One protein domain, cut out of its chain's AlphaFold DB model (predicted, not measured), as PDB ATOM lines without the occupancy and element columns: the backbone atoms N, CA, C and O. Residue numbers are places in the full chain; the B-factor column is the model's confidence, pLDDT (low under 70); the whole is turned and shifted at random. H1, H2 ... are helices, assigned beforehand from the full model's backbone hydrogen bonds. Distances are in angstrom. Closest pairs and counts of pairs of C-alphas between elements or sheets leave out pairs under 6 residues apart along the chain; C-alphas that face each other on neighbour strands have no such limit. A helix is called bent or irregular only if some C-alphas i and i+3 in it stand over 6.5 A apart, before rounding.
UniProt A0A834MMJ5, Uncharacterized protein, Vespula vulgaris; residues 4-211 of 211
ATOM      1  N   PHE A   4      23.724   4.528  46.306       67.56
ATOM      2  CA  PHE A   4      22.649   3.715  45.750       67.56
ATOM      3  C   PHE A   4      23.094   2.924  44.508       67.56
ATOM      4  O   PHE A   4      22.879   1.720  44.487       67.56
ATOM      5  N   GLU A   5      23.799   3.545  43.553       70.56
ATOM      6  CA  GLU A   5      24.321   2.875  42.343       70.56
ATOM      7  C   GLU A   5      25.199   1.675  42.708       70.56
ATOM      8  O   GLU A   5      24.991   0.571  42.219       70.56
ATOM      9  N   ARG A   6      26.098   1.847  43.688       75.00
ATOM     10  CA  ARG A   6      26.959   0.756  44.182       75.00
ATOM     11  C   ARG A   6      26.174  -0.436  44.725       75.00
ATOM     12  O   ARG A   6      26.613  -1.576  44.578       75.00
ATOM     13  N   ILE A   7      25.052  -0.184  45.401       77.62
ATOM     14  CA  ILE A   7      24.189  -1.247  45.929       77.62
ATOM     15  C   ILE A   7      23.495  -1.952  44.765       77.62
ATOM     16  O   ILE A   7      23.466  -3.180  44.737       77.62
ATOM     17  N   THR A   8      22.989  -1.194  43.791       75.62
ATOM     18  CA  THR A   8      22.328  -1.737  42.604       75.62
ATOM     19  C   THR A   8      23.270  -2.620  41.780       75.62
ATOM     20  O   THR A   8      22.933  -3.769  41.504       75.62
ATOM     21  N   ASP A   9      24.489  -2.150  41.509       80.38
ATOM     22  CA  ASP A   9      25.519  -2.910  40.792       80.38
ATOM     23  C   ASP A   9      25.884  -4.207  41.518       80.38
ATOM     24  O   ASP A   9      26.000  -5.274  40.912       80.38
ATOM     25  N   THR A  10      26.006  -4.144  42.846       83.50
ATOM     26  CA  THR A  10      26.303  -5.327  43.664       83.50
ATOM     27  C   THR A  10      25.177  -6.360  43.566       83.50
ATOM     28  O   THR A  10      25.445  -7.550  43.397       83.50
ATOM     29  N   VAL A  11      23.915  -5.924  43.618       82.38
ATOM     30  CA  VAL A  11      22.749  -6.808  43.460       82.38
ATOM     31  C   VAL A  11      22.716  -7.434  42.061       82.38
ATOM     32  O   VAL A  11      22.432  -8.627  41.948       82.38
ATOM     33  N   TYR A  12      23.078  -6.691  41.010       82.81
ATOM     34  CA  TYR A  12      23.169  -7.229  39.646       82.81
ATOM     35  C   TYR A  12      24.223  -8.322  39.502       82.81
ATOM     36  O   TYR A  12      23.958  -9.372  38.907       82.81
ATOM     37  N   VAL A  13      25.407  -8.118  40.080       86.56
ATOM     38  CA  VAL A  13      26.474  -9.126  40.053       86.56
ATOM     39  C   VAL A  13      26.036 -10.388  40.798       86.56
ATOM     40  O   VAL A  13      26.183 -11.490  40.280       86.56
ATOM     41  N   ILE A  14      25.422 -10.250  41.972       87.25
ATOM     42  CA  ILE A  14      24.945 -11.405  42.746       87.25
ATOM     43  C   ILE A  14      23.835 -12.154  41.991       87.25
ATOM     44  O   ILE A  14      23.870 -13.382  41.897       87.25
ATOM     45  N   GLY A  15      22.874 -11.429  41.413       85.44
ATOM     46  CA  GLY A  15      21.784 -12.016  40.635       85.44
ATOM     47  C   GLY A  15      22.273 -12.757  39.388       85.44
ATOM     48  O   GLY A  15      21.820 -13.869  39.117       85.44
ATOM     49  N   SER A  16      23.232 -12.186  38.656       84.06
ATOM     50  CA  SER A  16      23.797 -12.832  37.463       84.06
ATOM     51  C   SER A  16      24.578 -14.101  37.815       84.06
ATOM     52  O   SER A  16      24.392 -15.128  37.160       84.06
ATOM     53  N   MET A  17      25.358 -14.089  38.901       87.19
ATOM     54  CA  MET A  17      26.046 -15.284  39.405       87.19
ATOM     55  C   MET A  17      25.064 -16.390  39.801       87.19
ATOM     56  O   MET A  17      25.310 -17.558  39.506       87.19
ATOM     57  N   PHE A  18      23.925 -16.040  40.409       87.44
ATOM     58  CA  PHE A  18      22.882 -17.011  40.742       87.44
ATOM     59  C   PHE A  18      22.279 -17.665  39.490       87.44
ATOM     60  O   PHE A  18      22.179 -18.890  39.426       87.44
ATOM     61  N   VAL A  19      21.930 -16.879  38.463       84.81
ATOM     62  CA  VAL A  19      21.413 -17.424  37.195       84.81
ATOM     63  C   VAL A  19      22.443 -18.347  36.548       84.81
ATOM     64  O   VAL A  19      22.106 -19.484  36.214       84.81
ATOM     65  N   ILE A  20      23.702 -17.907  36.439       84.38
ATOM     66  CA  ILE A  20      24.796 -18.712  35.875       84.38
ATOM     67  C   ILE A  20      24.960 -20.017  36.655       84.38
ATOM     68  O   ILE A  20      25.043 -21.079  36.043       84.38
ATOM     69  N   TYR A  21      24.939 -19.961  37.986       86.81
ATOM     70  CA  TYR A  21      25.021 -21.146  38.833       86.81
ATOM     71  C   TYR A  21      23.864 -22.116  38.576       86.81
ATOM     72  O   TYR A  21      24.101 -23.306  38.394       86.81
ATOM     73  N   THR A  22      22.618 -21.633  38.489       83.38
ATOM     74  CA  THR A  22      21.466 -22.506  38.199       83.38
ATOM     75  C   THR A  22      21.541 -23.130  36.804       83.38
ATOM     76  O   THR A  22      21.274 -24.323  36.656       83.38
ATOM     77  N   CYS A  23      21.967 -22.366  35.795       79.12
ATOM     78  CA  CYS A  23      22.202 -22.872  34.445       79.12
ATOM     79  C   CYS A  23      23.306 -23.931  34.425       79.12
ATOM     80  O   CYS A  23      23.134 -24.981  33.811       79.12
ATOM     81  N   TYR A  24      24.414 -23.676  35.122       81.50
ATOM     82  CA  TYR A  24      25.536 -24.602  35.227       81.50
ATOM     83  C   TYR A  24      25.138 -25.886  35.956       81.50
ATOM     84  O   TYR A  24      25.397 -26.973  35.457       81.50
ATOM     85  N   TYR A  25      24.433 -25.772  37.080       82.00
ATOM     86  CA  TYR A  25      23.935 -26.910  37.846       82.00
ATOM     87  C   TYR A  25      22.993 -27.793  37.017       82.00
ATOM     88  O   TYR A  25      23.126 -29.016  37.010       82.00
ATOM     89  N   ILE A  26      22.060 -27.187  36.273       78.88
ATOM     90  CA  ILE A  26      21.161 -27.928  35.377       78.88
ATOM     91  C   ILE A  26      21.940 -28.544  34.216       78.88
ATOM     92  O   ILE A  26      21.679 -29.690  33.865       78.88
ATOM     93  N   GLY A  27      22.897 -27.810  33.643       71.00
ATOM     94  CA  GLY A  27      23.768 -28.297  32.577       71.00
ATOM     95  C   GLY A  27      24.589 -29.509  33.010       71.00
ATOM     96  O   GLY A  27      24.593 -30.512  32.307       71.00
ATOM     97  N   GLN A  28      25.208 -29.463  34.190       70.00
ATOM     98  CA  GLN A  28      25.927 -30.602  34.759       70.00
ATOM     99  C   GLN A  28      24.995 -31.776  35.021       70.00
ATOM    100  O   GLN A  28      25.254 -32.862  34.534       70.00
ATOM    101  N   ARG A  29      23.855 -31.556  35.681       74.31
ATOM    102  CA  ARG A  29      22.883 -32.628  35.932       74.31
ATOM    103  C   ARG A  29      22.373 -33.274  34.641       74.31
ATOM    104  O   ARG A  29      22.095 -34.470  34.622       74.31
ATOM    105  N   LEU A  30      22.221 -32.484  33.578       68.69
ATOM    106  CA  LEU A  30      21.855 -32.964  32.250       68.69
ATOM    107  C   LEU A  30      22.972 -33.819  31.644       68.69
ATOM    108  O   LEU A  30      22.679 -34.876  31.093       68.69
ATOM    109  N   ILE A  31      24.225 -33.372  31.776       68.19
ATOM    110  CA  ILE A  31      25.413 -34.092  31.315       68.19
ATOM    111  C   ILE A  31      25.588 -35.388  32.097       68.19
ATOM    112  O   ILE A  31      25.685 -36.423  31.463       68.19
ATOM    113  N   ASP A  32      25.542 -35.368  33.424       69.12
ATOM    114  CA  ASP A  32      25.735 -36.546  34.274       69.12
ATOM    115  C   ASP A  32      24.660 -37.606  34.001       69.12
ATOM    116  O   ASP A  32      24.970 -38.775  33.783       69.12
ATOM    117  N   HIS A  33      23.391 -37.184  33.893       67.00
ATOM    118  CA  HIS A  33      22.295 -38.085  33.519       67.00
ATOM    119  C   HIS A  33      22.479 -38.654  32.105       67.00
ATOM    120  O   HIS A  33      22.105 -39.795  31.853       67.00
ATOM    121  N   SER A  34      23.051 -37.869  31.183       61.06
ATOM    122  CA  SER A  34      23.356 -38.323  29.822       61.06
ATOM    123  C   SER A  34      24.625 -39.173  29.726       61.06
ATOM    124  O   SER A  34      24.697 -40.026  28.853       61.06
ATOM    125  N   ASP A  35      25.605 -38.969  30.608       59.19
ATOM    126  CA  ASP A  35      26.895 -39.660  30.632       59.19
ATOM    127  C   ASP A  35      26.725 -41.088  31.149       59.19
ATOM    128  O   ASP A  35      27.323 -42.007  30.604       59.19
ATOM    129  N   ASP A  36      25.821 -41.307  32.105       63.09
ATOM    130  CA  ASP A  36      25.411 -42.657  32.505       63.09
ATOM    131  C   ASP A  36      24.781 -43.424  31.327       63.09
ATOM    132  O   ASP A  36      25.102 -44.590  31.097       63.09
ATOM    133  N   THR A  37      23.953 -42.753  30.513       55.06
ATOM    134  CA  THR A  37      23.373 -43.352  29.294       55.06
ATOM    135  C   THR A  37      24.421 -43.521  28.183       55.06
ATOM    136  O   THR A  37      24.380 -44.477  27.413       55.06
ATOM    137  N   PHE A  38      25.390 -42.607  28.090       52.94
ATOM    138  CA  PHE A  38      26.431 -42.599  27.062       52.94
ATOM    139  C   PHE A  38      27.562 -43.601  27.346       52.94
ATOM    140  O   PHE A  38      28.079 -44.230  26.424       52.94
ATOM    141  N   LYS A  39      27.934 -43.813  28.613       55.12
ATOM    142  CA  LYS A  39      28.924 -44.818  29.035       55.12
ATOM    143  C   LYS A  39      28.436 -46.241  28.794       55.12
ATOM    144  O   LYS A  39      29.234 -47.062  28.345       55.12
ATOM    145  N   ALA A  40      27.148 -46.509  29.020       56.12
ATOM    146  CA  ALA A  40      26.518 -47.764  28.611       56.12
ATOM    147  C   ALA A  40      26.646 -47.981  27.086       56.12
ATOM    148  O   ALA A  40      26.979 -49.072  26.629       56.12
ATOM    149  N   PHE A  41      26.532 -46.903  26.303       50.91
ATOM    150  CA  PHE A  41      26.715 -46.892  24.848       50.91
ATOM    151  C   PHE A  41      28.158 -47.126  24.375       50.91
ATOM    152  O   PHE A  41      28.371 -47.862  23.418       50.91
ATOM    153  N   CYS A  42      29.164 -46.522  25.019       50.75
ATOM    154  CA  CYS A  42      30.578 -46.681  24.639       50.75
ATOM    155  C   CYS A  42      31.099 -48.117  24.805       50.75
ATOM    156  O   CYS A  42      32.123 -48.470  24.219       50.75
ATOM    157  N   GLN A  43      30.410 -48.946  25.592       55.84
ATOM    158  CA  GLN A  43      30.715 -50.369  25.728       55.84
ATOM    159  C   GLN A  43      30.118 -51.220  24.591       55.84
ATOM    160  O   GLN A  43      30.529 -52.364  24.404       55.84
ATOM    161  N   ILE A  44      29.199 -50.660  23.796       55.34
ATOM    162  CA  ILE A  44      28.570 -51.315  22.646       55.34
ATOM    163  C   ILE A  44      29.382 -50.971  21.381       55.34
ATOM    164  O   ILE A  44      29.625 -49.793  21.103       55.34
ATOM    165  N   PRO A  45      29.824 -51.953  20.571       53.59
ATOM    166  CA  PRO A  45      30.586 -51.664  19.361       53.59
ATOM    167  C   PRO A  45      29.756 -50.830  18.373       53.59
ATOM    168  O   PRO A  45      28.632 -51.173  18.025       53.59
ATOM    169  N   PHE A  46      30.338 -49.742  17.862       49.34
ATOM    170  CA  PHE A  46      29.674 -48.719  17.032       49.34
ATOM    171  C   PHE A  46      28.936 -49.253  15.779       49.34
ATOM    172  O   PHE A  46      28.096 -48.559  15.211       49.34
ATOM    173  N   TYR A  47      29.252 -50.477  15.343       48.78
ATOM    174  CA  TYR A  47      28.646 -51.177  14.204       48.78
ATOM    175  C   TYR A  47      27.333 -51.915  14.545       48.78
ATOM    176  O   TYR A  47      26.552 -52.204  13.643       48.78
ATOM    177  N   SER A  48      27.058 -52.213  15.821       46.66
ATOM    178  CA  SER A  48      25.844 -52.934  16.245       46.66
ATOM    179  C   SER A  48      24.672 -52.023  16.630       46.66
ATOM    180  O   SER A  48      23.589 -52.514  16.938       46.66
ATOM    181  N   ILE A  49      24.863 -50.700  16.610       54.25
ATOM    182  CA  ILE A  49      23.827 -49.696  16.899       54.25
ATOM    183  C   ILE A  49      22.977 -49.460  15.639       54.25
ATOM    184  O   ILE A  49      23.505 -49.385  14.530       54.25
ATOM    185  N   SER A  50      21.654 -49.299  15.780       56.12
ATOM    186  CA  SER A  50      20.790 -49.007  14.626       56.12
ATOM    187  C   SER A  50      21.222 -47.717  13.900       56.12
ATOM    188  O   SER A  50      21.504 -46.689  14.523       56.12
ATOM    189  N   LEU A  51      21.217 -47.733  12.560       52.53
ATOM    190  CA  LEU A  51      21.575 -46.591  11.694       52.53
ATOM    191  C   LEU A  51      20.830 -45.283  12.047       52.53
ATOM    192  O   LEU A  51      21.323 -44.187  11.771       52.53
ATOM    193  N   LYS A  52      19.640 -45.386  12.661       52.84
ATOM    194  CA  LYS A  52      18.827 -44.248  13.119       52.84
ATOM    195  C   LYS A  52      19.429 -43.591  14.372       52.84
ATOM    196  O   LYS A  52      19.540 -42.367  14.405       52.84
ATOM    197  N   ALA A  53      19.893 -44.382  15.343       52.41
ATOM    198  CA  ALA A  53      20.537 -43.885  16.565       52.41
ATOM    199  C   ALA A  53      21.902 -43.244  16.278       52.41
ATOM    200  O   ALA A  53      22.195 -42.164  16.783       52.41
ATOM    201  N   GLN A  54      22.702 -43.853  15.398       53.97
ATOM    202  CA  GLN A  54      24.016 -43.322  15.025       53.97
ATOM    203  C   GLN A  54      23.906 -41.933  14.369       53.97
ATOM    204  O   GLN A  54      24.653 -41.018  14.713       53.97
ATOM    205  N   LYS A  55      22.928 -41.736  13.472       54.34
ATOM    206  CA  LYS A  55      22.648 -40.430  12.848       54.34
ATOM    207  C   LYS A  55      22.134 -39.395  13.847       54.34
ATOM    208  O   LYS A  55      22.482 -38.224  13.729       54.34
ATOM    209  N   MET A  56      21.326 -39.810  14.821       53.44
ATOM    210  CA  MET A  56      20.789 -38.916  15.847       53.44
ATOM    211  C   MET A  56      21.871 -38.461  16.830       53.44
ATOM    212  O   MET A  56      21.921 -37.283  17.174       53.44
ATOM    213  N   LEU A  57      22.797 -39.356  17.186       54.38
ATOM    214  CA  LEU A  57      23.982 -39.055  17.988       54.38
ATOM    215  C   LEU A  57      24.915 -38.085  17.256       54.38
ATOM    216  O   LEU A  57      25.304 -37.061  17.812       54.38
ATOM    217  N   LEU A  58      25.208 -38.358  15.980       52.50
ATOM    218  CA  LEU A  58      26.029 -37.481  15.144       52.50
ATOM    219  C   LEU A  58      25.400 -36.087  15.011       52.50
ATOM    220  O   LEU A  58      26.104 -35.083  15.026       52.50
ATOM    221  N   PHE A  59      24.070 -36.023  14.905       59.00
ATOM    222  CA  PHE A  59      23.323 -34.775  14.836       59.00
ATOM    223  C   PHE A  59      23.320 -34.029  16.176       59.00
ATOM    224  O   PHE A  59      23.468 -32.812  16.174       59.00
ATOM    225  N   LEU A  60      23.216 -34.722  17.316       55.19
ATOM    226  CA  LEU A  60      23.331 -34.104  18.642       55.19
ATOM    227  C   LEU A  60      24.731 -33.526  18.868       55.19
ATOM    228  O   LEU A  60      24.858 -32.397  19.331       55.19
ATOM    229  N   ILE A  61      25.769 -34.272  18.477       56.34
ATOM    230  CA  ILE A  61      27.173 -33.858  18.567       56.34
ATOM    231  C   ILE A  61      27.449 -32.692  17.608       56.34
ATOM    232  O   ILE A  61      28.032 -31.693  18.019       56.34
ATOM    233  N   MET A  62      26.976 -32.747  16.358       51.62
ATOM    234  CA  MET A  62      27.097 -31.630  15.408       51.62
ATOM    235  C   MET A  62      26.306 -30.398  15.850       51.62
ATOM    236  O   MET A  62      26.803 -29.282  15.730       51.62
ATOM    237  N   SER A  63      25.089 -30.575  16.364       58.09
ATOM    238  CA  SER A  63      24.250 -29.477  16.852       58.09
ATOM    239  C   SER A  63      24.855 -28.844  18.104       58.09
ATOM    240  O   SER A  63      24.882 -27.623  18.203       58.09
ATOM    241  N   SER A  64      25.401 -29.651  19.016       49.47
ATOM    242  CA  SER A  64      26.178 -29.208  20.180       49.47
ATOM    243  C   SER A  64      27.416 -28.409  19.752       49.47
ATOM    244  O   SER A  64      27.587 -27.269  20.171       49.47
ATOM    245  N   MET A  65      28.213 -28.925  18.809       44.22
ATOM    246  CA  MET A  65      29.396 -28.241  18.262       44.22
ATOM    247  C   MET A  65      29.049 -26.918  17.556       44.22
ATOM    248  O   MET A  65      29.808 -25.951  17.628       44.22
ATOM    249  N   ARG A  66      27.893 -26.834  16.884       47.81
ATOM    250  CA  ARG A  66      27.422 -25.611  16.207       47.81
ATOM    251  C   ARG A  66      26.893 -24.565  17.198       47.81
ATOM    252  O   ARG A  66      27.089 -23.377  16.974       47.81
ATOM    253  N   LEU A  67      26.298 -25.003  18.311       38.16
ATOM    254  CA  LEU A  67      25.862 -24.147  19.422       38.16
ATOM    255  C   LEU A  67      27.040 -23.671  20.293       38.16
ATOM    256  O   LEU A  67      27.034 -22.530  20.741       38.16
ATOM    257  N   CYS A  68      28.089 -24.483  20.460       40.06
ATOM    258  CA  CYS A  68      29.337 -24.086  21.127       40.06
ATOM    259  C   CYS A  68      30.134 -23.038  20.330       40.06
ATOM    260  O   CYS A  68      30.773 -22.176  20.922       40.06
ATOM    261  N   ASN A  69      30.061 -23.044  18.994       31.50
ATOM    262  CA  ASN A  69      30.635 -21.959  18.185       31.50
ATOM    263  C   ASN A  69      29.889 -20.620  18.361       31.50
ATOM    264  O   ASN A  69      30.448 -19.568  18.059       31.50
ATOM    265  N   LEU A  70      28.654 -20.644  18.878       40.59
ATOM    266  CA  LEU A  70      27.841 -19.453  19.130       40.59
ATOM    267  C   LEU A  70      28.280 -18.688  20.394       40.59
ATOM    268  O   LEU A  70      27.955 -17.513  20.534       40.59
ATOM    269  N   SER A  71      29.014 -19.335  21.311       40.22
ATOM    270  CA  SER A  71      29.468 -18.713  22.561       40.22
ATOM    271  C   SER A  71      30.856 -18.071  22.476       40.22
ATOM    272  O   SER A  71      31.197 -17.292  23.362       40.22
ATOM    273  N   VAL A  72      31.655 -18.359  21.438       39.94
ATOM    274  CA  VAL A  72      33.080 -17.978  21.429       39.94
ATOM    275  C   VAL A  72      33.413 -16.790  20.526       39.94
ATOM    276  O   VAL A  72      34.337 -16.053  20.862       39.94
ATOM    277  N   MET A  73      32.719 -16.524  19.411       38.00
ATOM    278  CA  MET A  73      33.185 -15.434  18.543       38.00
ATOM    279  C   MET A  73      32.159 -14.937  17.519       38.00
ATOM    280  O   MET A  73      32.012 -15.505  16.443       38.00
ATOM    281  N   GLY A  74      31.550 -13.787  17.811       37.34
ATOM    282  CA  GLY A  74      31.018 -12.889  16.789       37.34
ATOM    283  C   GLY A  74      29.673 -13.276  16.176       37.34
ATOM    284  O   GLY A  74      29.346 -14.433  15.935       37.34
ATOM    285  N   VAL A  75      28.902 -12.234  15.886       44.03
ATOM    286  CA  VAL A  75      27.595 -12.230  15.225       44.03
ATOM    287  C   VAL A  75      27.740 -12.681  13.764       44.03
ATOM    288  O   VAL A  75      27.537 -11.902  12.838       44.03
ATOM    289  N   LYS A  76      28.151 -13.926  13.516       40.06
ATOM    290  CA  LYS A  76      28.126 -14.498  12.170       40.06
ATOM    291  C   LYS A  76      26.763 -15.134  11.958       40.06
ATOM    292  O   LYS A  76      26.590 -16.323  12.166       40.06
ATOM    293  N   GLU A  77      25.830 -14.248  11.616       43.69
ATOM    294  CA  GLU A  77      24.444 -14.489  11.226       43.69
ATOM    295  C   GLU A  77      23.632 -15.377  12.179       43.69
ATOM    296  O   GLU A  77      23.825 -16.581  12.326       43.69
ATOM    297  N   ILE A  78      22.593 -14.781  12.752       51.25
ATOM    298  CA  ILE A  78      21.422 -15.519  13.221       51.25
ATOM    299  C   ILE A  78      20.740 -16.061  11.943       51.25
ATOM    300  O   ILE A  78      19.776 -15.487  11.449       51.25
ATOM    301  N   SER A  79      21.340 -17.072  11.299       57.59
ATOM    302  CA  SER A  79      20.988 -17.502   9.942       57.59
ATOM    303  C   SER A  79      19.629 -18.199   9.934       57.59
ATOM    304  O   SER A  79      19.324 -19.021  10.804       57.59
ATOM    305  N   HIS A  80      18.854 -17.958   8.874       58.94
ATOM    306  CA  HIS A  80      17.653 -18.724   8.520       58.94
ATOM    307  C   HIS A  80      17.868 -20.249   8.595       58.94
ATOM    308  O   HIS A  80      16.952 -20.984   8.965       58.94
ATOM    309  N   ASP A  81      19.090 -20.712   8.333       59.22
ATOM    310  CA  ASP A  81      19.499 -22.115   8.409       59.22
ATOM    311  C   ASP A  81      19.413 -22.713   9.821       59.22
ATOM    312  O   ASP A  81      19.070 -23.889   9.971       59.22
ATOM    313  N   LEU A  82      19.695 -21.930  10.870       61.06
ATOM    314  CA  LEU A  82      19.569 -22.389  12.258       61.06
ATOM    315  C   LEU A  82      18.097 -22.614  12.603       61.06
ATOM    316  O   LEU A  82      17.733 -23.646  13.163       61.06
ATOM    317  N   PHE A  83      17.242 -21.674  12.207       66.44
ATOM    318  CA  PHE A  83      15.803 -21.770  12.417       66.44
ATOM    319  C   PHE A  83      15.174 -22.916  11.615       66.44
ATOM    320  O   PHE A  83      14.338 -23.648  12.144       66.44
ATOM    321  N   ALA A  84      15.604 -23.117  10.364       71.44
ATOM    322  CA  ALA A  84      15.197 -24.260   9.549       71.44
ATOM    323  C   ALA A  84      15.614 -25.585  10.205       71.44
ATOM    324  O   ALA A  84      14.781 -26.467  10.408       71.44
ATOM    325  N   SER A  85      16.867 -25.679  10.660       72.88
ATOM    326  CA  SER A  85      17.371 -26.862  11.365       72.88
ATOM    327  C   SER A  85      16.580 -27.150  12.648       72.88
ATOM    328  O   SER A  85      16.221 -28.297  12.905       72.88
ATOM    329  N   MET A  86      16.263 -26.122  13.444       70.12
ATOM    330  CA  MET A  86      15.434 -26.260  14.650       70.12
ATOM    331  C   MET A  86      14.026 -26.767  14.326       70.12
ATOM    332  O   MET A  86      13.537 -27.684  14.991       70.12
ATOM    333  N   LYS A  87      13.385 -26.221  13.286       75.25
ATOM    334  CA  LYS A  87      12.069 -26.680  12.819       75.25
ATOM    335  C   LYS A  87      12.082 -28.149  12.417       75.25
ATOM    336  O   LYS A  87      11.191 -28.888  12.828       75.25
ATOM    337  N   ASP A  88      13.096 -28.574  11.674       77.56
ATOM    338  CA  ASP A  88      13.216 -29.962  11.229       77.56
ATOM    339  C   ASP A  88      13.381 -30.929  12.405       77.56
ATOM    340  O   ASP A  88      12.802 -32.016  12.409       77.56
ATOM    341  N   ILE A  89      14.143 -30.542  13.434       75.56
ATOM    342  CA  ILE A  89      14.292 -31.347  14.654       75.56
ATOM    343  C   ILE A  89      12.956 -31.455  15.388       75.56
ATOM    344  O   ILE A  89      12.550 -32.558  15.741       75.56
ATOM    345  N   LEU A  90      12.257 -30.337  15.596       78.94
ATOM    346  CA  LEU A  90      10.960 -30.330  16.277       78.94
ATOM    347  C   LEU A  90       9.916 -31.156  15.518       78.94
ATOM    348  O   LEU A  90       9.109 -31.856  16.131       78.94
ATOM    349  N   PHE A  91       9.951 -31.119  14.184       84.25
ATOM    350  CA  PHE A  91       9.112 -31.976  13.357       84.25
ATOM    351  C   PHE A  91       9.420 -33.461  13.590       84.25
ATOM    352  O   PHE A  91       8.496 -34.245  13.794       84.25
ATOM    353  N   ARG A  92      10.704 -33.845  13.653       80.88
ATOM    354  CA  ARG A  92      11.101 -35.225  13.981       80.88
ATOM    355  C   ARG A  92      10.638 -35.651  15.373       80.88
ATOM    356  O   ARG A  92      10.043 -36.716  15.489       80.88
ATOM    357  N   VAL A  93      10.815 -34.798  16.386       83.75
ATOM    358  CA  VAL A  93      10.323 -35.039  17.758       83.75
ATOM    359  C   VAL A  93       8.823 -35.348  17.751       83.75
ATOM    360  O   VAL A  93       8.372 -36.297  18.392       83.75
ATOM    361  N   LYS A  94       8.044 -34.574  16.984       88.31
ATOM    362  CA  LYS A  94       6.600 -34.784  16.832       88.31
ATOM    363  C   LYS A  94       6.271 -36.120  16.158       88.31
ATOM    364  O   LYS A  94       5.357 -36.805  16.611       88.31
ATOM    365  N   CYS A  95       6.984 -36.483  15.094       87.88
ATOM    366  CA  CYS A  95       6.788 -37.767  14.417       87.88
ATOM    367  C   CYS A  95       7.114 -38.945  15.339       87.88
ATOM    368  O   CYS A  95       6.287 -39.839  15.470       87.88
ATOM    369  N   ASP A  96       8.247 -38.904  16.049       86.25
ATOM    370  CA  ASP A  96       8.629 -39.968  16.986       86.25
ATOM    371  C   ASP A  96       7.566 -40.150  18.086       86.25
ATOM    372  O   ASP A  96       7.227 -41.277  18.443       86.25
ATOM    373  N   TRP A  97       6.980 -39.055  18.590       87.75
ATOM    374  CA  TRP A  97       5.898 -39.121  19.576       87.75
ATOM    375  C   TRP A  97       4.639 -39.811  19.030       87.75
ATOM    376  O   TRP A  97       4.007 -40.593  19.741       87.75
ATOM    377  N   ASN A  98       4.280 -39.545  17.771       91.12
ATOM    378  CA  ASN A  98       3.148 -40.199  17.110       91.12
ATOM    379  C   ASN A  98       3.424 -41.687  16.849       91.12
ATOM    380  O   ASN A  98       2.557 -42.521  17.102       91.12
ATOM    381  N   ASP A  99       4.634 -42.026  16.405       89.31
ATOM    382  CA  ASP A  99       5.043 -43.404  16.116       89.31
ATOM    383  C   ASP A  99       5.088 -44.278  17.382       89.31
ATOM    384  O   ASP A  99       4.852 -45.490  17.330       89.31
ATOM    385  N   LEU A 100       5.400 -43.667  18.528       87.50
ATOM    386  CA  LEU A 100       5.477 -44.322  19.835       87.50
ATOM    387  C   LEU A 100       4.164 -44.240  20.631       87.50
ATOM    388  O   LEU A 100       4.082 -44.829  21.702       87.50
ATOM    389  N   ALA A 101       3.120 -43.567  20.129       88.44
ATOM    390  CA  ALA A 101       1.922 -43.227  20.907       88.44
ATOM    391  C   ALA A 101       1.188 -44.430  21.535       88.44
ATOM    392  O   ALA A 101       0.605 -44.299  22.609       88.44
ATOM    393  N   ASN A 102       1.233 -45.597  20.888       89.31
ATOM    394  CA  ASN A 102       0.573 -46.820  21.363       89.31
ATOM    395  C   ASN A 102       1.555 -47.870  21.896       89.31
ATOM    396  O   ASN A 102       1.156 -49.003  22.162       89.31
ATOM    397  N   LYS A 103       2.837 -47.523  22.011       91.31
ATOM    398  CA  LYS A 103       3.883 -48.464  22.393       91.31
ATOM    399  C   LYS A 103       4.308 -48.244  23.855       91.31
ATOM    400  O   LYS A 103       4.240 -47.107  24.336       91.31
ATOM    401  N   PRO A 104       4.713 -49.292  24.600       88.12
ATOM    402  CA  PRO A 104       5.113 -49.160  26.005       88.12
ATOM    403  C   PRO A 104       6.260 -48.158  26.221       88.12
ATOM    404  O   PRO A 104       6.317 -47.488  27.249       88.12
ATOM    405  N   GLU A 105       7.116 -47.975  25.222       89.00
ATOM    406  CA  GLU A 105       8.239 -47.040  25.161       89.00
ATOM    407  C   GLU A 105       7.813 -45.570  25.362       89.00
ATOM    408  O   GLU A 105       8.615 -44.745  25.807       89.00
ATOM    409  N   LEU A 106       6.532 -45.232  25.140       89.81
ATOM    410  CA  LEU A 106       5.983 -43.902  25.432       89.81
ATOM    411  C   LEU A 106       6.173 -43.493  26.901       89.81
ATOM    412  O   LEU A 106       6.299 -42.302  27.199       89.81
ATOM    413  N   MET A 107       6.194 -44.451  27.836       90.56
ATOM    414  CA  MET A 107       6.391 -44.149  29.258       90.56
ATOM    415  C   MET A 107       7.773 -43.537  29.528       90.56
ATOM    416  O   MET A 107       7.899 -42.634  30.357       90.56
ATOM    417  N   ILE A 108       8.790 -43.981  28.785       88.31
ATOM    418  CA  ILE A 108      10.161 -43.473  28.876       88.31
ATOM    419  C   ILE A 108      10.181 -42.041  28.342       88.31
ATOM    420  O   ILE A 108      10.631 -41.127  29.032       88.31
ATOM    421  N   LEU A 109       9.575 -41.816  27.174       89.00
ATOM    422  CA  LEU A 109       9.479 -40.492  26.558       89.00
ATOM    423  C   LEU A 109       8.781 -39.474  27.479       89.00
ATOM    424  O   LEU A 109       9.266 -38.360  27.672       89.00
ATOM    425  N   LYS A 110       7.684 -39.878  28.138       91.50
ATOM    426  CA  LYS A 110       6.974 -39.050  29.130       91.50
ATOM    427  C   LYS A 110       7.814 -38.750  30.375       91.50
ATOM    428  O   LYS A 110       7.743 -37.631  30.884       91.50
ATOM    429  N   LYS A 111       8.613 -39.706  30.860       91.38
ATOM    430  CA  LYS A 111       9.516 -39.508  32.008       91.38
ATOM    431  C   LYS A 111      10.549 -38.415  31.714       91.38
ATOM    432  O   LYS A 111      10.661 -37.464  32.486       91.38
ATOM    433  N   TYR A 112      11.247 -38.513  30.584       86.94
ATOM    434  CA  TYR A 112      12.247 -37.525  30.159       86.94
ATOM    435  C   TYR A 112      11.615 -36.161  29.831       86.94
ATOM    436  O   TYR A 112      12.140 -35.117  30.225       86.94
ATOM    437  N   ALA A 113      10.420 -36.143  29.228       89.56
ATOM    438  CA  ALA A 113       9.655 -34.909  29.047       89.56
ATOM    439  C   ALA A 113       9.327 -34.225  30.393       89.56
ATOM    440  O   ALA A 113       9.428 -33.002  30.505       89.56
ATOM    441  N   GLY A 114       9.006 -34.993  31.439       91.25
ATOM    442  CA  GLY A 114       8.795 -34.472  32.793       91.25
ATOM    443  C   GLY A 114      10.037 -33.795  33.383       91.25
ATOM    444  O   GLY A 114       9.940 -32.685  33.909       91.25
ATOM    445  N   ILE A 115      11.211 -34.415  33.227       88.12
ATOM    446  CA  ILE A 115      12.498 -33.835  33.650       88.12
ATOM    447  C   ILE A 115      12.764 -32.532  32.884       88.12
ATOM    448  O   ILE A 115      13.047 -31.504  33.501       88.12
ATOM    449  N   SER A 116      12.569 -32.541  31.561       87.00
ATOM    450  CA  SER A 116      12.742 -31.352  30.714       87.00
ATOM    451  C   SER A 116      11.851 -30.181  31.153       87.00
ATOM    452  O   SER A 116      12.297 -29.030  31.196       87.00
ATOM    453  N   ARG A 117      10.609 -30.471  31.568       92.19
ATOM    454  CA  ARG A 117       9.652 -29.474  32.059       92.19
ATOM    455  C   ARG A 117      10.090 -28.881  33.394       92.19
ATOM    456  O   ARG A 117      10.005 -27.667  33.560       92.19
ATOM    457  N   LEU A 118      10.571 -29.702  34.325       91.00
ATOM    458  CA  LEU A 118      11.087 -29.218  35.610       91.00
ATOM    459  C   LEU A 118      12.312 -28.317  35.415       91.00
ATOM    460  O   LEU A 118      12.340 -27.216  35.961       91.00
ATOM    461  N   CYS A 119      13.275 -28.724  34.583       86.88
ATOM    462  CA  CYS A 119      14.433 -27.892  34.240       86.88
ATOM    463  C   CYS A 119      14.012 -26.555  33.612       86.88
ATOM    464  O   CYS A 119      14.520 -25.507  34.004       86.88
ATOM    465  N   THR A 120      13.039 -26.581  32.696       91.50
ATOM    466  CA  THR A 120      12.493 -25.372  32.060       91.50
ATOM    467  C   THR A 120      11.866 -24.423  33.080       91.50
ATOM    468  O   THR A 120      12.133 -23.226  33.037       91.50
ATOM    469  N   ILE A 121      11.061 -24.941  34.016       92.31
ATOM    470  CA  ILE A 121      10.433 -24.125  35.067       92.31
ATOM    471  C   ILE A 121      11.502 -23.466  35.940       92.31
ATOM    472  O   ILE A 121      11.420 -22.266  36.183       92.31
ATOM    473  N   ILE A 122      12.518 -24.221  36.373       91.12
ATOM    474  CA  ILE A 122      13.594 -23.688  37.220       91.12
ATOM    475  C   ILE A 122      14.348 -22.568  36.490       91.12
ATOM    476  O   ILE A 122      14.525 -21.492  37.053       91.12
ATOM    477  N   ILE A 123      14.728 -22.778  35.224       88.38
ATOM    478  CA  ILE A 123      15.421 -21.760  34.416       88.38
ATOM    479  C   ILE A 123      14.539 -20.530  34.216       88.38
ATOM    480  O   ILE A 123      14.989 -19.414  34.456       88.38
ATOM    481  N   ALA A 124      13.279 -20.714  33.815       92.25
ATOM    482  CA  ALA A 124      12.363 -19.600  33.592       92.25
ATOM    483  C   ALA A 124      12.204 -18.749  34.860       92.25
ATOM    484  O   ALA A 124      12.326 -17.527  34.795       92.25
ATOM    485  N   VAL A 125      12.005 -19.385  36.020       92.50
ATOM    486  CA  VAL A 125      11.900 -18.687  37.308       92.50
ATOM    487  C   VAL A 125      13.185 -17.917  37.618       92.50
ATOM    488  O   VAL A 125      13.102 -16.725  37.906       92.50
ATOM    489  N   SER A 126      14.362 -18.537  37.493       89.25
ATOM    490  CA  SER A 126      15.644 -17.855  37.724       89.25
ATOM    491  C   SER A 126      15.823 -16.621  36.831       89.25
ATOM    492  O   SER A 126      16.201 -15.555  37.322       89.25
ATOM    493  N   PHE A 127      15.513 -16.728  35.535       89.50
ATOM    494  CA  PHE A 127      15.631 -15.614  34.586       89.50
ATOM    495  C   PHE A 127      14.629 -14.485  34.872       89.50
ATOM    496  O   PHE A 127      15.002 -13.310  34.816       89.50
ATOM    497  N   TYR A 128      13.375 -14.801  35.208       90.44
ATOM    498  CA  TYR A 128      12.382 -13.776  35.550       90.44
ATOM    499  C   TYR A 128      12.699 -13.075  36.872       90.44
ATOM    500  O   TYR A 128      12.542 -11.859  36.957       90.44
ATOM    501  N   VAL A 129      13.199 -13.803  37.875       90.12
ATOM    502  CA  VAL A 129      13.664 -13.210  39.139       90.12
ATOM    503  C   VAL A 129      14.801 -12.223  38.873       90.12
ATOM    504  O   VAL A 129      14.734 -11.081  39.321       90.12
ATOM    505  N   TYR A 130      15.799 -12.611  38.075       87.94
ATOM    506  CA  TYR A 130      16.880 -11.712  37.662       87.94
ATOM    507  C   TYR A 130      16.363 -10.474  36.911       87.94
ATOM    508  O   TYR A 130      16.762  -9.350  37.210       87.94
ATOM    509  N   THR A 131      15.409 -10.662  35.997       88.12
ATOM    510  CA  THR A 131      14.779  -9.559  35.251       88.12
ATOM    511  C   THR A 131      14.054  -8.579  36.176       88.12
ATOM    512  O   THR A 131      14.156  -7.367  35.999       88.12
ATOM    513  N   ALA A 132      13.353  -9.078  37.198       87.75
ATOM    514  CA  ALA A 132      12.686  -8.234  38.184       87.75
ATOM    515  C   ALA A 132      13.693  -7.389  38.982       87.75
ATOM    516  O   ALA A 132      13.456  -6.198  39.187       87.75
ATOM    517  N   PHE A 133      14.841  -7.966  39.366       85.06
ATOM    518  CA  PHE A 133      15.921  -7.220  40.019       85.06
ATOM    519  C   PHE A 133      16.502  -6.109  39.133       85.06
ATOM    520  O   PHE A 133      16.861  -5.071  39.677       85.06
ATOM    521  N   LEU A 134      16.542  -6.281  37.803       82.31
ATOM    522  CA  LEU A 134      16.963  -5.238  36.845       82.31
ATOM    523  C   LEU A 134      15.992  -4.057  36.763       82.31
ATOM    524  O   LEU A 134      16.410  -2.909  36.638       82.31
ATOM    525  N   ILE A 135      14.691  -4.323  36.837       83.31
ATOM    526  CA  ILE A 135      13.665  -3.295  36.623       83.31
ATOM    527  C   ILE A 135      13.339  -2.543  37.928       83.31
ATOM    528  O   ILE A 135      13.096  -1.335  37.906       83.31
ATOM    529  N   LEU A 136      13.367  -3.216  39.082       84.44
ATOM    530  CA  LEU A 136      12.921  -2.667  40.371       84.44
ATOM    531  C   LEU A 136      13.621  -1.354  40.801       84.44
ATOM    532  O   LEU A 136      12.915  -0.436  41.226       84.44
ATOM    533  N   PRO A 137      14.952  -1.191  40.658       79.94
ATOM    534  CA  PRO A 137      15.644   0.057  40.993       79.94
ATOM    535  C   PRO A 137      15.151   1.252  40.168       79.94
ATOM    536  O   PRO A 137      14.974   2.343  40.712       79.94
ATOM    537  N   SER A 138      14.864   1.036  38.881       75.75
ATOM    538  CA  SER A 138      14.371   2.085  37.981       75.75
ATOM    539  C   SER A 138      12.943   2.522  38.316       75.75
ATOM    540  O   SER A 138      12.659   3.718  38.368       75.75
ATOM    541  N   LEU A 139      12.063   1.572  38.661       79.25
ATOM    542  CA  LEU A 139      10.710   1.871  39.141       79.25
ATOM    543  C   LEU A 139      10.748   2.648  40.460       79.25
ATOM    544  O   LEU A 139      10.020   3.625  40.632       79.25
ATOM    545  N   PHE A 140      11.633   2.256  41.380       81.06
ATOM    546  CA  PHE A 140      11.812   2.959  42.647       81.06
ATOM    547  C   PHE A 140      12.311   4.398  42.434       81.06
ATOM    548  O   PHE A 140      11.759   5.330  43.020       81.06
ATOM    549  N   SER A 141      13.290   4.599  41.549       73.94
ATOM    550  CA  SER A 141      13.815   5.926  41.197       73.94
ATOM    551  C   SER A 141      12.723   6.831  40.597       73.94
ATOM    552  O   SER A 141      12.534   7.957  41.059       73.94
ATOM    553  N   ILE A 142      11.896   6.293  39.688       74.50
ATOM    554  CA  ILE A 142      10.719   6.972  39.117       74.50
ATOM    555  C   ILE A 142       9.740   7.440  40.196       74.50
ATOM    556  O   ILE A 142       9.318   8.597  40.180       74.50
ATOM    557  N   THR A 143       9.366   6.564  41.136       77.31
ATOM    558  CA  THR A 143       8.389   6.935  42.172       77.31
ATOM    559  C   THR A 143       8.897   8.087  43.033       77.31
ATOM    560  O   THR A 143       8.154   9.028  43.299       77.31
ATOM    561  N   ARG A 144      10.180   8.075  43.414       76.94
ATOM    562  CA  ARG A 144      10.778   9.149  44.219       76.94
ATOM    563  C   ARG A 144      10.852  10.480  43.477       76.94
ATOM    564  O   ARG A 144      10.664  11.517  44.108       76.94
ATOM    565  N   TYR A 145      11.075  10.447  42.167       72.31
ATOM    566  CA  TYR A 145      11.032  11.639  41.325       72.31
ATOM    567  C   TYR A 145       9.605  12.219  41.219       72.31
ATOM    568  O   TYR A 145       9.432  13.420  41.401       72.31
ATOM    569  N   ILE A 146       8.558  11.386  41.072       75.31
ATOM    570  CA  ILE A 146       7.145  11.846  41.084       75.31
ATOM    571  C   ILE A 146       6.779  12.523  42.412       75.31
ATOM    572  O   ILE A 146       6.098  13.545  42.422       75.31
ATOM    573  N   PHE A 147       7.239  11.971  43.538       80.25
ATOM    574  CA  PHE A 147       7.016  12.558  44.864       80.25
ATOM    575  C   PHE A 147       7.891  13.796  45.149       80.25
ATOM    576  O   PHE A 147       7.826  14.334  46.252       80.25
ATOM    577  N   GLY A 148       8.709  14.250  44.190       72.06
ATOM    578  CA  GLY A 148       9.556  15.439  44.329       72.06
ATOM    579  C   GLY A 148      10.718  15.267  45.310       72.06
ATOM    580  O   GLY A 148      11.238  16.249  45.830       72.06
ATOM    581  N   VAL A 149      11.112  14.024  45.605       79.25
ATOM    582  CA  VAL A 149      12.158  13.708  46.593       79.25
ATOM    583  C   VAL A 149      13.563  13.789  45.985       79.25
ATOM    584  O   VAL A 149      14.533  13.935  46.724       79.25
ATOM    585  N   ILE A 150      13.683  13.634  44.665       68.81
ATOM    586  CA  ILE A 150      14.953  13.481  43.940       68.81
ATOM    587  C   ILE A 150      14.949  14.390  42.699       68.81
ATOM    588  O   ILE A 150      13.915  14.520  42.045       68.81
ATOM    589  N   SER A 151      16.098  14.992  42.379       66.75
ATOM    590  CA  SER A 151      16.326  15.822  41.180       66.75
ATOM    591  C   SER A 151      16.683  14.980  39.944       66.75
ATOM    592  O   SER A 151      17.132  13.845  40.072       66.75
ATOM    593  N   GLU A 152      16.546  15.545  38.738       64.56
ATOM    594  CA  GLU A 152      16.827  14.850  37.462       64.56
ATOM    595  C   GLU A 152      18.229  14.218  37.383       64.56
ATOM    596  O   GLU A 152      18.382  13.144  36.807       64.56
ATOM    597  N   ASP A 153      19.235  14.834  38.011       64.19
ATOM    598  CA  ASP A 153      20.635  14.389  37.961       64.19
ATOM    599  C   ASP A 153      20.929  13.131  38.812       64.19
ATOM    600  O   ASP A 153      22.007  12.547  38.719       64.19
ATOM    601  N   GLU A 154      19.990  12.698  39.660       65.19
ATOM    602  CA  GLU A 154      20.134  11.537  40.558       65.19
ATOM    603  C   GLU A 154      19.350  10.296  40.078       65.19
ATOM    604  O   GLU A 154      19.209   9.302  40.800       65.19
ATOM    605  N   LEU A 155      18.811  10.358  38.862       64.88
ATOM    606  CA  LEU A 155      17.883   9.386  38.306       64.88
ATOM    607  C   LEU A 155      18.628   8.189  37.692       64.88
ATOM    608  O   LEU A 155      19.490   8.343  36.831       64.88
ATOM    609  N   ILE A 156      18.296   6.975  38.141       64.12
ATOM    610  CA  ILE A 156      19.036   5.759  37.771       64.12
ATOM    611  C   ILE A 156      18.247   4.961  36.742       64.12
ATOM    612  O   ILE A 156      17.128   4.504  36.997       64.12
ATOM    613  N   LEU A 157      18.869   4.763  35.585       64.19
ATOM    614  CA  LEU A 157      18.319   4.023  34.459       64.19
ATOM    615  C   LEU A 157      18.795   2.563  34.449       64.19
ATOM    616  O   LEU A 157      19.945   2.302  34.804       64.19
ATOM    617  N   PRO A 158      17.961   1.611  33.980       61.62
ATOM    618  CA  PRO A 158      18.390   0.232  33.738       61.62
ATOM    619  C   PRO A 158      19.588   0.145  32.786       61.62
ATOM    620  O   PRO A 158      20.429  -0.739  32.923       61.62
ATOM    621  N   ILE A 159      19.652   1.060  31.811       63.81
ATOM    622  CA  ILE A 159      20.768   1.218  30.880       63.81
ATOM    623  C   ILE A 159      21.087   2.714  30.793       63.81
ATOM    624  O   ILE A 159      20.181   3.481  30.447       63.81
ATOM    625  N   PRO A 160      22.335   3.138  31.070       59.53
ATOM    626  CA  PRO A 160      22.725   4.536  30.953       59.53
ATOM    627  C   PRO A 160      22.630   4.955  29.482       59.53
ATOM    628  O   PRO A 160      23.434   4.546  28.648       59.53
ATOM    629  N   VAL A 161      21.591   5.720  29.158       63.56
ATOM    630  CA  VAL A 161      21.362   6.316  27.841       63.56
ATOM    631  C   VAL A 161      21.147   7.801  28.070       63.56
ATOM    632  O   VAL A 161      20.252   8.183  28.824       63.56
ATOM    633  N   ASP A 162      21.956   8.623  27.411       62.28
ATOM    634  CA  ASP A 162      21.786  10.071  27.422       62.28
ATOM    635  C   ASP A 162      20.533  10.416  26.607       62.28
ATOM    636  O   ASP A 162      20.556  10.490  25.375       62.28
ATOM    637  N   TYR A 163      19.398  10.584  27.286       59.19
ATOM    638  CA  TYR A 163      18.188  11.089  26.648       59.19
ATOM    639  C   TYR A 163      18.422  12.556  26.285       59.19
ATOM    640  O   TYR A 163      18.350  13.447  27.125       59.19
ATOM    641  N   LEU A 164      18.710  12.806  25.007       46.72
ATOM    642  CA  LEU A 164      19.027  14.129  24.452       46.72
ATOM    643  C   LEU A 164      17.889  15.170  24.574       46.72
ATOM    644  O   LEU A 164      18.081  16.322  24.196       46.72
ATOM    645  N   ALA A 165      16.720  14.804  25.109       51.97
ATOM    646  CA  ALA A 165      15.594  15.703  25.342       51.97
ATOM    647  C   ALA A 165      15.207  15.691  26.829       51.97
ATOM    648  O   ALA A 165      14.644  14.724  27.338       51.97
ATOM    649  N   LYS A 166      15.521  16.799  27.503       56.25
ATOM    650  CA  LYS A 166      15.386  17.058  28.945       56.25
ATOM    651  C   LYS A 166      13.933  17.333  29.377       56.25
ATOM    652  O   LYS A 166      13.671  18.256  30.137       56.25
ATOM    653  N   ASP A 167      12.983  16.598  28.802       65.12
ATOM    654  CA  ASP A 167      11.552  16.724  29.083       65.12
ATOM    655  C   ASP A 167      11.044  15.481  29.827       65.12
ATOM    656  O   ASP A 167      11.287  14.339  29.423       65.12
ATOM    657  N   GLN A 168      10.315  15.717  30.917       65.75
ATOM    658  CA  GLN A 168       9.864  14.716  31.884       65.75
ATOM    659  C   GLN A 168       9.082  13.563  31.226       65.75
ATOM    660  O   GLN A 168       9.227  12.402  31.611       65.75
ATOM    661  N   MET A 169       8.288  13.854  30.191       68.81
ATOM    662  CA  MET A 169       7.477  12.849  29.489       68.81
ATOM    663  C   MET A 169       8.311  11.909  28.609       68.81
ATOM    664  O   MET A 169       8.030  10.710  28.535       68.81
ATOM    665  N   HIS A 170       9.364  12.425  27.975       71.12
ATOM    666  CA  HIS A 170      10.255  11.640  27.117       71.12
ATOM    667  C   HIS A 170      11.084  10.641  27.934       71.12
ATOM    668  O   HIS A 170      11.323   9.519  27.482       71.12
ATOM    669  N   TYR A 171      11.437  11.012  29.168       71.06
ATOM    670  CA  TYR A 171      12.135  10.136  30.103       71.06
ATOM    671  C   TYR A 171      11.311   8.889  30.474       71.06
ATOM    672  O   TYR A 171      11.790   7.763  30.322       71.06
ATOM    673  N   TYR A 172      10.050   9.054  30.902       72.69
ATOM    674  CA  TYR A 172       9.192   7.912  31.264       72.69
ATOM    675  C   TYR A 172       8.975   6.958  30.096       72.69
ATOM    676  O   TYR A 172       9.046   5.740  30.259       72.69
ATOM    677  N   PHE A 173       8.746   7.517  28.909       76.38
ATOM    678  CA  PHE A 173       8.578   6.735  27.695       76.38
ATOM    679  C   PHE A 173       9.834   5.910  27.371       76.38
ATOM    680  O   PHE A 173       9.727   4.725  27.051       76.38
ATOM    681  N   GLY A 174      11.022   6.497  27.548       77.50
ATOM    682  CA  GLY A 174      12.304   5.809  27.415       77.50
ATOM    683  C   GLY A 174      12.459   4.622  28.369       77.50
ATOM    684  O   GLY A 174      12.761   3.512  27.925       77.50
ATOM    685  N   VAL A 175      12.171   4.810  29.662       77.06
ATOM    686  CA  VAL A 175      12.236   3.721  30.656       77.06
ATOM    687  C   VAL A 175      11.242   2.607  30.331       77.06
ATOM    688  O   VAL A 175      11.592   1.428  30.403       77.06
ATOM    689  N   CYS A 176      10.017   2.956  29.931       80.50
ATOM    690  CA  CYS A 176       9.021   1.972  29.512       80.50
ATOM    691  C   CYS A 176       9.510   1.149  28.314       80.50
ATOM    692  O   CYS A 176       9.418  -0.078  28.346       80.50
ATOM    693  N   ILE A 177      10.080   1.798  27.293       83.44
ATOM    694  CA  ILE A 177      10.666   1.107  26.136       83.44
ATOM    695  C   ILE A 177      11.795   0.173  26.574       83.44
ATOM    696  O   ILE A 177      11.808  -0.990  26.172       83.44
ATOM    697  N   GLN A 178      12.715   0.637  27.422       82.00
ATOM    698  CA  GLN A 178      13.814  -0.193  27.919       82.00
ATOM    699  C   GLN A 178      13.300  -1.416  28.694       82.00
ATOM    700  O   GLN A 178      13.779  -2.526  28.463       82.00
ATOM    701  N   CYS A 179      12.282  -1.255  29.546       84.31
ATOM    702  CA  CYS A 179      11.661  -2.374  30.260       84.31
ATOM    703  C   CYS A 179      11.054  -3.400  29.292       84.31
ATOM    704  O   CYS A 179      11.260  -4.601  29.461       84.31
ATOM    705  N   VAL A 180      10.347  -2.937  28.256       88.50
ATOM    706  CA  VAL A 180       9.774  -3.817  27.223       88.50
ATOM    707  C   VAL A 180      10.875  -4.568  26.477       88.50
ATOM    708  O   VAL A 180      10.782  -5.785  26.329       88.50
ATOM    709  N   ILE A 181      11.942  -3.881  26.060       87.94
ATOM    710  CA  ILE A 181      13.083  -4.503  25.373       87.94
ATOM    711  C   ILE A 181      13.722  -5.583  26.255       87.94
ATOM    712  O   ILE A 181      13.955  -6.695  25.783       87.94
ATOM    713  N   ILE A 182      13.953  -5.299  27.541       86.69
ATOM    714  CA  ILE A 182      14.533  -6.260  28.490       86.69
ATOM    715  C   ILE A 182      13.640  -7.503  28.623       86.69
ATOM    716  O   ILE A 182      14.144  -8.622  28.555       86.69
ATOM    717  N   ILE A 183      12.320  -7.332  28.752       88.19
ATOM    718  CA  ILE A 183      11.362  -8.448  28.843       88.19
ATOM    719  C   ILE A 183      11.351  -9.286  27.550       88.19
ATOM    720  O   ILE A 183      11.290 -10.517  27.593       88.19
ATOM    721  N   VAL A 184      11.439  -8.647  26.382       89.81
ATOM    722  CA  VAL A 184      11.502  -9.354  25.091       89.81
ATOM    723  C   VAL A 184      12.794 -10.166  24.972       89.81
ATOM    724  O   VAL A 184      12.761 -11.331  24.578       89.81
ATOM    725  N   ILE A 185      13.936  -9.598  25.361       86.94
ATOM    726  CA  ILE A 185      15.224 -10.303  25.320       86.94
ATOM    727  C   ILE A 185      15.207 -11.515  26.257       86.94
ATOM    728  O   ILE A 185      15.640 -12.604  25.870       86.94
ATOM    729  N   THR A 186      14.686 -11.361  27.475       85.56
ATOM    730  CA  THR A 186      14.684 -12.439  28.474       85.56
ATOM    731  C   THR A 186      13.748 -13.575  28.073       85.56
ATOM    732  O   THR A 186      14.143 -14.738  28.136       85.56
ATOM    733  N   THR A 187      12.553 -13.266  27.563       87.25
ATOM    734  CA  THR A 187      11.613 -14.277  27.042       87.25
ATOM    735  C   THR A 187      12.180 -15.041  25.844       87.25
ATOM    736  O   THR A 187      12.064 -16.267  25.789       87.25
ATOM    737  N   MET A 188      12.855 -14.354  24.919       86.06
ATOM    738  CA  MET A 188      13.504 -14.990  23.769       86.06
ATOM    739  C   MET A 188      14.668 -15.895  24.199       86.06
ATOM    740  O   MET A 188      14.817 -17.007  23.688       86.06
ATOM    741  N   GLY A 189      15.452 -15.470  25.197       81.75
ATOM    742  CA  GLY A 189      16.481 -16.299  25.827       81.75
ATOM    743  C   GLY A 189      15.905 -17.585  26.425       81.75
ATOM    744  O   GLY A 189      16.370 -18.678  26.098       81.75
ATOM    745  N   ILE A 190      14.844 -17.475  27.234       86.19
ATOM    746  CA  ILE A 190      14.162 -18.631  27.842       86.19
ATOM    747  C   ILE A 190      13.655 -19.598  26.763       86.19
ATOM    748  O   ILE A 190      13.824 -20.812  26.906       86.19
ATOM    749  N   ALA A 191      13.075 -19.090  25.671       84.44
ATOM    750  CA  ALA A 191      12.584 -19.921  24.572       84.44
ATOM    751  C   ALA A 191      13.706 -20.760  23.934       84.44
ATOM    752  O   ALA A 191      13.539 -21.969  23.754       84.44
ATOM    753  N   ASN A 192      14.868 -20.152  23.677       78.19
ATOM    754  CA  ASN A 192      16.031 -20.849  23.126       78.19
ATOM    755  C   ASN A 192      16.536 -21.960  24.061       78.19
ATOM    756  O   ASN A 192      16.718 -23.099  23.625       78.19
ATOM    757  N   TYR A 193      16.705 -21.666  25.357       79.25
ATOM    758  CA  TYR A 193      17.139 -22.668  26.342       79.25
ATOM    759  C   TYR A 193      16.131 -23.812  26.496       79.25
ATOM    760  O   TYR A 193      16.520 -24.977  26.583       79.25
ATOM    761  N   THR A 194      14.836 -23.496  26.480       85.62
ATOM    762  CA  THR A 194      13.759 -24.490  26.584       85.62
ATOM    763  C   THR A 194      13.795 -25.472  25.417       85.62
ATOM    764  O   THR A 194      13.754 -26.685  25.628       85.62
ATOM    765  N   MET A 195      13.915 -24.967  24.182       80.75
ATOM    766  CA  MET A 195      14.014 -25.817  22.992       80.75
ATOM    767  C   MET A 195      15.243 -26.726  23.053       80.75
ATOM    768  O   MET A 195      15.141 -27.916  22.757       80.75
ATOM    769  N   TYR A 196      16.387 -26.195  23.488       75.81
ATOM    770  CA  TYR A 196      17.620 -26.970  23.609       75.81
ATOM    771  C   TYR A 196      17.490 -28.136  24.600       75.81
ATOM    772  O   TYR A 196      17.796 -29.279  24.260       75.81
ATOM    773  N   ILE A 197      16.964 -27.873  25.801       78.81
ATOM    774  CA  ILE A 197      16.770 -28.903  26.832       78.81
ATOM    775  C   ILE A 197      15.772 -29.966  26.365       78.81
ATOM    776  O   ILE A 197      16.011 -31.153  26.576       78.81
ATOM    777  N   ALA A 198      14.682 -29.561  25.707       82.31
ATOM    778  CA  ALA A 198      13.693 -30.492  25.173       82.31
ATOM    779  C   ALA A 198      14.302 -31.445  24.129       82.31
ATOM    780  O   ALA A 198      14.040 -32.646  24.175       82.31
ATOM    781  N   ILE A 199      15.150 -30.934  23.228       78.12
ATOM    782  CA  ILE A 199      15.820 -31.747  22.202       78.12
ATOM    783  C   ILE A 199      16.798 -32.741  22.838       78.12
ATOM    784  O   ILE A 199      16.785 -33.915  22.468       78.12
ATOM    785  N   ILE A 200      17.615 -32.303  23.803       76.25
ATOM    786  CA  ILE A 200      18.561 -33.195  24.493       76.25
ATOM    787  C   ILE A 200      17.811 -34.301  25.227       76.25
ATOM    788  O   ILE A 200      18.123 -35.475  25.056       76.25
ATOM    789  N   GLN A 201      16.794 -33.941  26.009       81.44
ATOM    790  CA  GLN A 201      16.016 -34.903  26.787       81.44
ATOM    791  C   GLN A 201      15.265 -35.894  25.886       81.44
ATOM    792  O   GLN A 201      15.227 -37.084  26.194       81.44
ATOM    793  N   HIS A 202      14.724 -35.441  24.747       83.38
ATOM    794  CA  HIS A 202      14.109 -36.323  23.744       83.38
ATOM    795  C   HIS A 202      15.124 -37.290  23.129       83.38
ATOM    796  O   HIS A 202      14.825 -38.469  22.957       83.38
ATOM    797  N   ALA A 203      16.339 -36.823  22.839       75.38
ATOM    798  CA  ALA A 203      17.399 -37.690  22.343       75.38
ATOM    799  C   ALA A 203      17.829 -38.733  23.383       75.38
ATOM    800  O   ALA A 203      17.863 -39.914  23.054       75.38
ATOM    801  N   CYS A 204      18.069 -38.333  24.639       76.12
ATOM    802  CA  CYS A 204      18.367 -39.261  25.737       76.12
ATOM    803  C   CYS A 204      17.274 -40.330  25.893       76.12
ATOM    804  O   CYS A 204      17.579 -41.509  26.052       76.12
ATOM    805  N   ALA A 205      16.001 -39.940  25.784       82.88
ATOM    806  CA  ALA A 205      14.882 -40.872  25.854       82.88
ATOM    807  C   ALA A 205      14.880 -41.887  24.703       82.88
ATOM    808  O   ALA A 205      14.658 -43.071  24.935       82.88
ATOM    809  N   LEU A 206      15.137 -41.441  23.470       80.00
ATOM    810  CA  LEU A 206      15.218 -42.333  22.313       80.00
ATOM    811  C   LEU A 206      16.405 -43.289  22.395       80.00
ATOM    812  O   LEU A 206      16.273 -44.432  21.969       80.00
ATOM    813  N   PHE A 207      17.534 -42.864  22.962       71.25
ATOM    814  CA  PHE A 207      18.657 -43.766  23.217       71.25
ATOM    815  C   PHE A 207      18.292 -44.854  24.224       71.25
ATOM    816  O   PHE A 207      18.533 -46.023  23.946       71.25
ATOM    817  N   GLN A 208      17.625 -44.493  25.323       78.00
ATOM    818  CA  GLN A 208      17.170 -45.455  26.330       78.00
ATOM    819  C   GLN A 208      16.143 -46.466  25.794       78.00
ATOM    820  O   GLN A 208      15.980 -47.531  26.367       78.00
ATOM    821  N   ILE A 209      15.408 -46.113  24.737       76.50
ATOM    822  CA  ILE A 209      14.439 -47.003  24.080       76.50
ATOM    823  C   ILE A 209      15.136 -48.050  23.192       76.50
ATOM    824  O   ILE A 209      14.559 -49.096  22.907       76.50
ATOM    825  N   ILE A 210      16.332 -47.740  22.689       68.69
ATOM    826  CA  ILE A 210      17.075 -48.598  21.753       68.69
ATOM    827  C   ILE A 210      17.945 -49.627  22.496       68.69
ATOM    828  O   ILE A 210      18.282 -50.650  21.901       68.69
ATOM    829  N   GLU A 211      18.299 -49.346  23.753       55.94
ATOM    830  CA  GLU A 211      18.956 -50.264  24.700       55.94
ATOM    831  C   GLU A 211      17.964 -51.284  25.283       55.94
ATOM    832  O   GLU A 211      18.311 -52.488  25.294       55.94
TER     833      GLU A 211
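What this domain is: This is residues 4 to 211 of the 211 residues of an uncharacterized protein of Vespula vulgaris (UniProt A0A834MMJ5). Three long helices, H1, the arm H4a and H5, lie side by side as an up-and-down bundle, each running against the one before it in the chain, and make a long rod. Two shorter helices, H2 and H3, pack on H5 near its last residues, with residues 71 to 77 of their link sticking out, while at the other end of the rod residues 147 to 167 form a long loop with no named element. The printed part has 208 residues with five named helices, H1 to H5 in order along the chain, and no named strand; its class is all helix. It is loose, with a radius of gyration of the C-alphas of 22.9 A, and spans 74 by 34 by 30 A.

Where its parts are: Find C-alpha 4 at (22.649, 3.715, 45.750); from there H1 runs to residue 42 over 55.2 A, with a kink of 32 degrees near residue 36. H2 is residues 51 to 68, and H3 is residues 80 to 99. Look next at H4, residues 106 to 146, which by its hydrogen bonds was assigned as one helix but is bent: C-alphas 134 and 137 are 6.9 A apart. Its arm H4a, residues 106 to 134, begins at C-alpha 106 at (5.983, -43.902, 25.432) and is 41.8 A long; H4b is residues 137 to 146, at a steep tilt of 39 degrees to H4a. H5, residues 168 to 210, covers 64.5 A and ends at C-alpha 210 at (17.075, -48.598, 21.753).

How they stand to each other: H5 is the hub, touching four other helices. Look first at Leu 109 and Ala 205, the closest C-alphas of H4a and H5 at 5.5 A; these two touch at a shallow tilt of 21 degrees, opposite ways. H1 touches H4a with residues 11 to 26 alone, at a shallow tilt of 14 degrees, opposite ways; the closest C-alphas, of Gly 15 and Tyr 130, are 5.7 A apart. H1 touches H5 with residues 34 to 37 alone, the closest C-alphas being those of Ser 34 and Cys 204 at 6.5 A. H2 touches H5 at a shallow tilt of 28 degrees, opposite ways, closest at C-alphas 53 and 207, 6.9 A. H3 touches H5 at a steep tilt of 47 degrees, closest at C-alphas 93 and 202, 7.2 A. H2 and H3 are near each other, whereas H1 and H3 are apart. H4b is close to H5 but not clearly touching, with C-alphas 138 and 175 closest at 7.8 A. Each O i to N i+4 pair is within hydrogen-bond range in H2, H3, H4a and H4b; in H1 34 of 35 are, and in H5 38 of 39.

The domain as a whole: The two C-alphas farthest apart are those of Ser 48 and Gly 148, at 75.7 A. The printed part has no cut, and the links H2 to H3 and H4 to H5 are long. Mean pLDDT of the printed part is 72.7; look for values under 70 at residue 4, residues 30 to 83, 150 to 169 and 210 to 211.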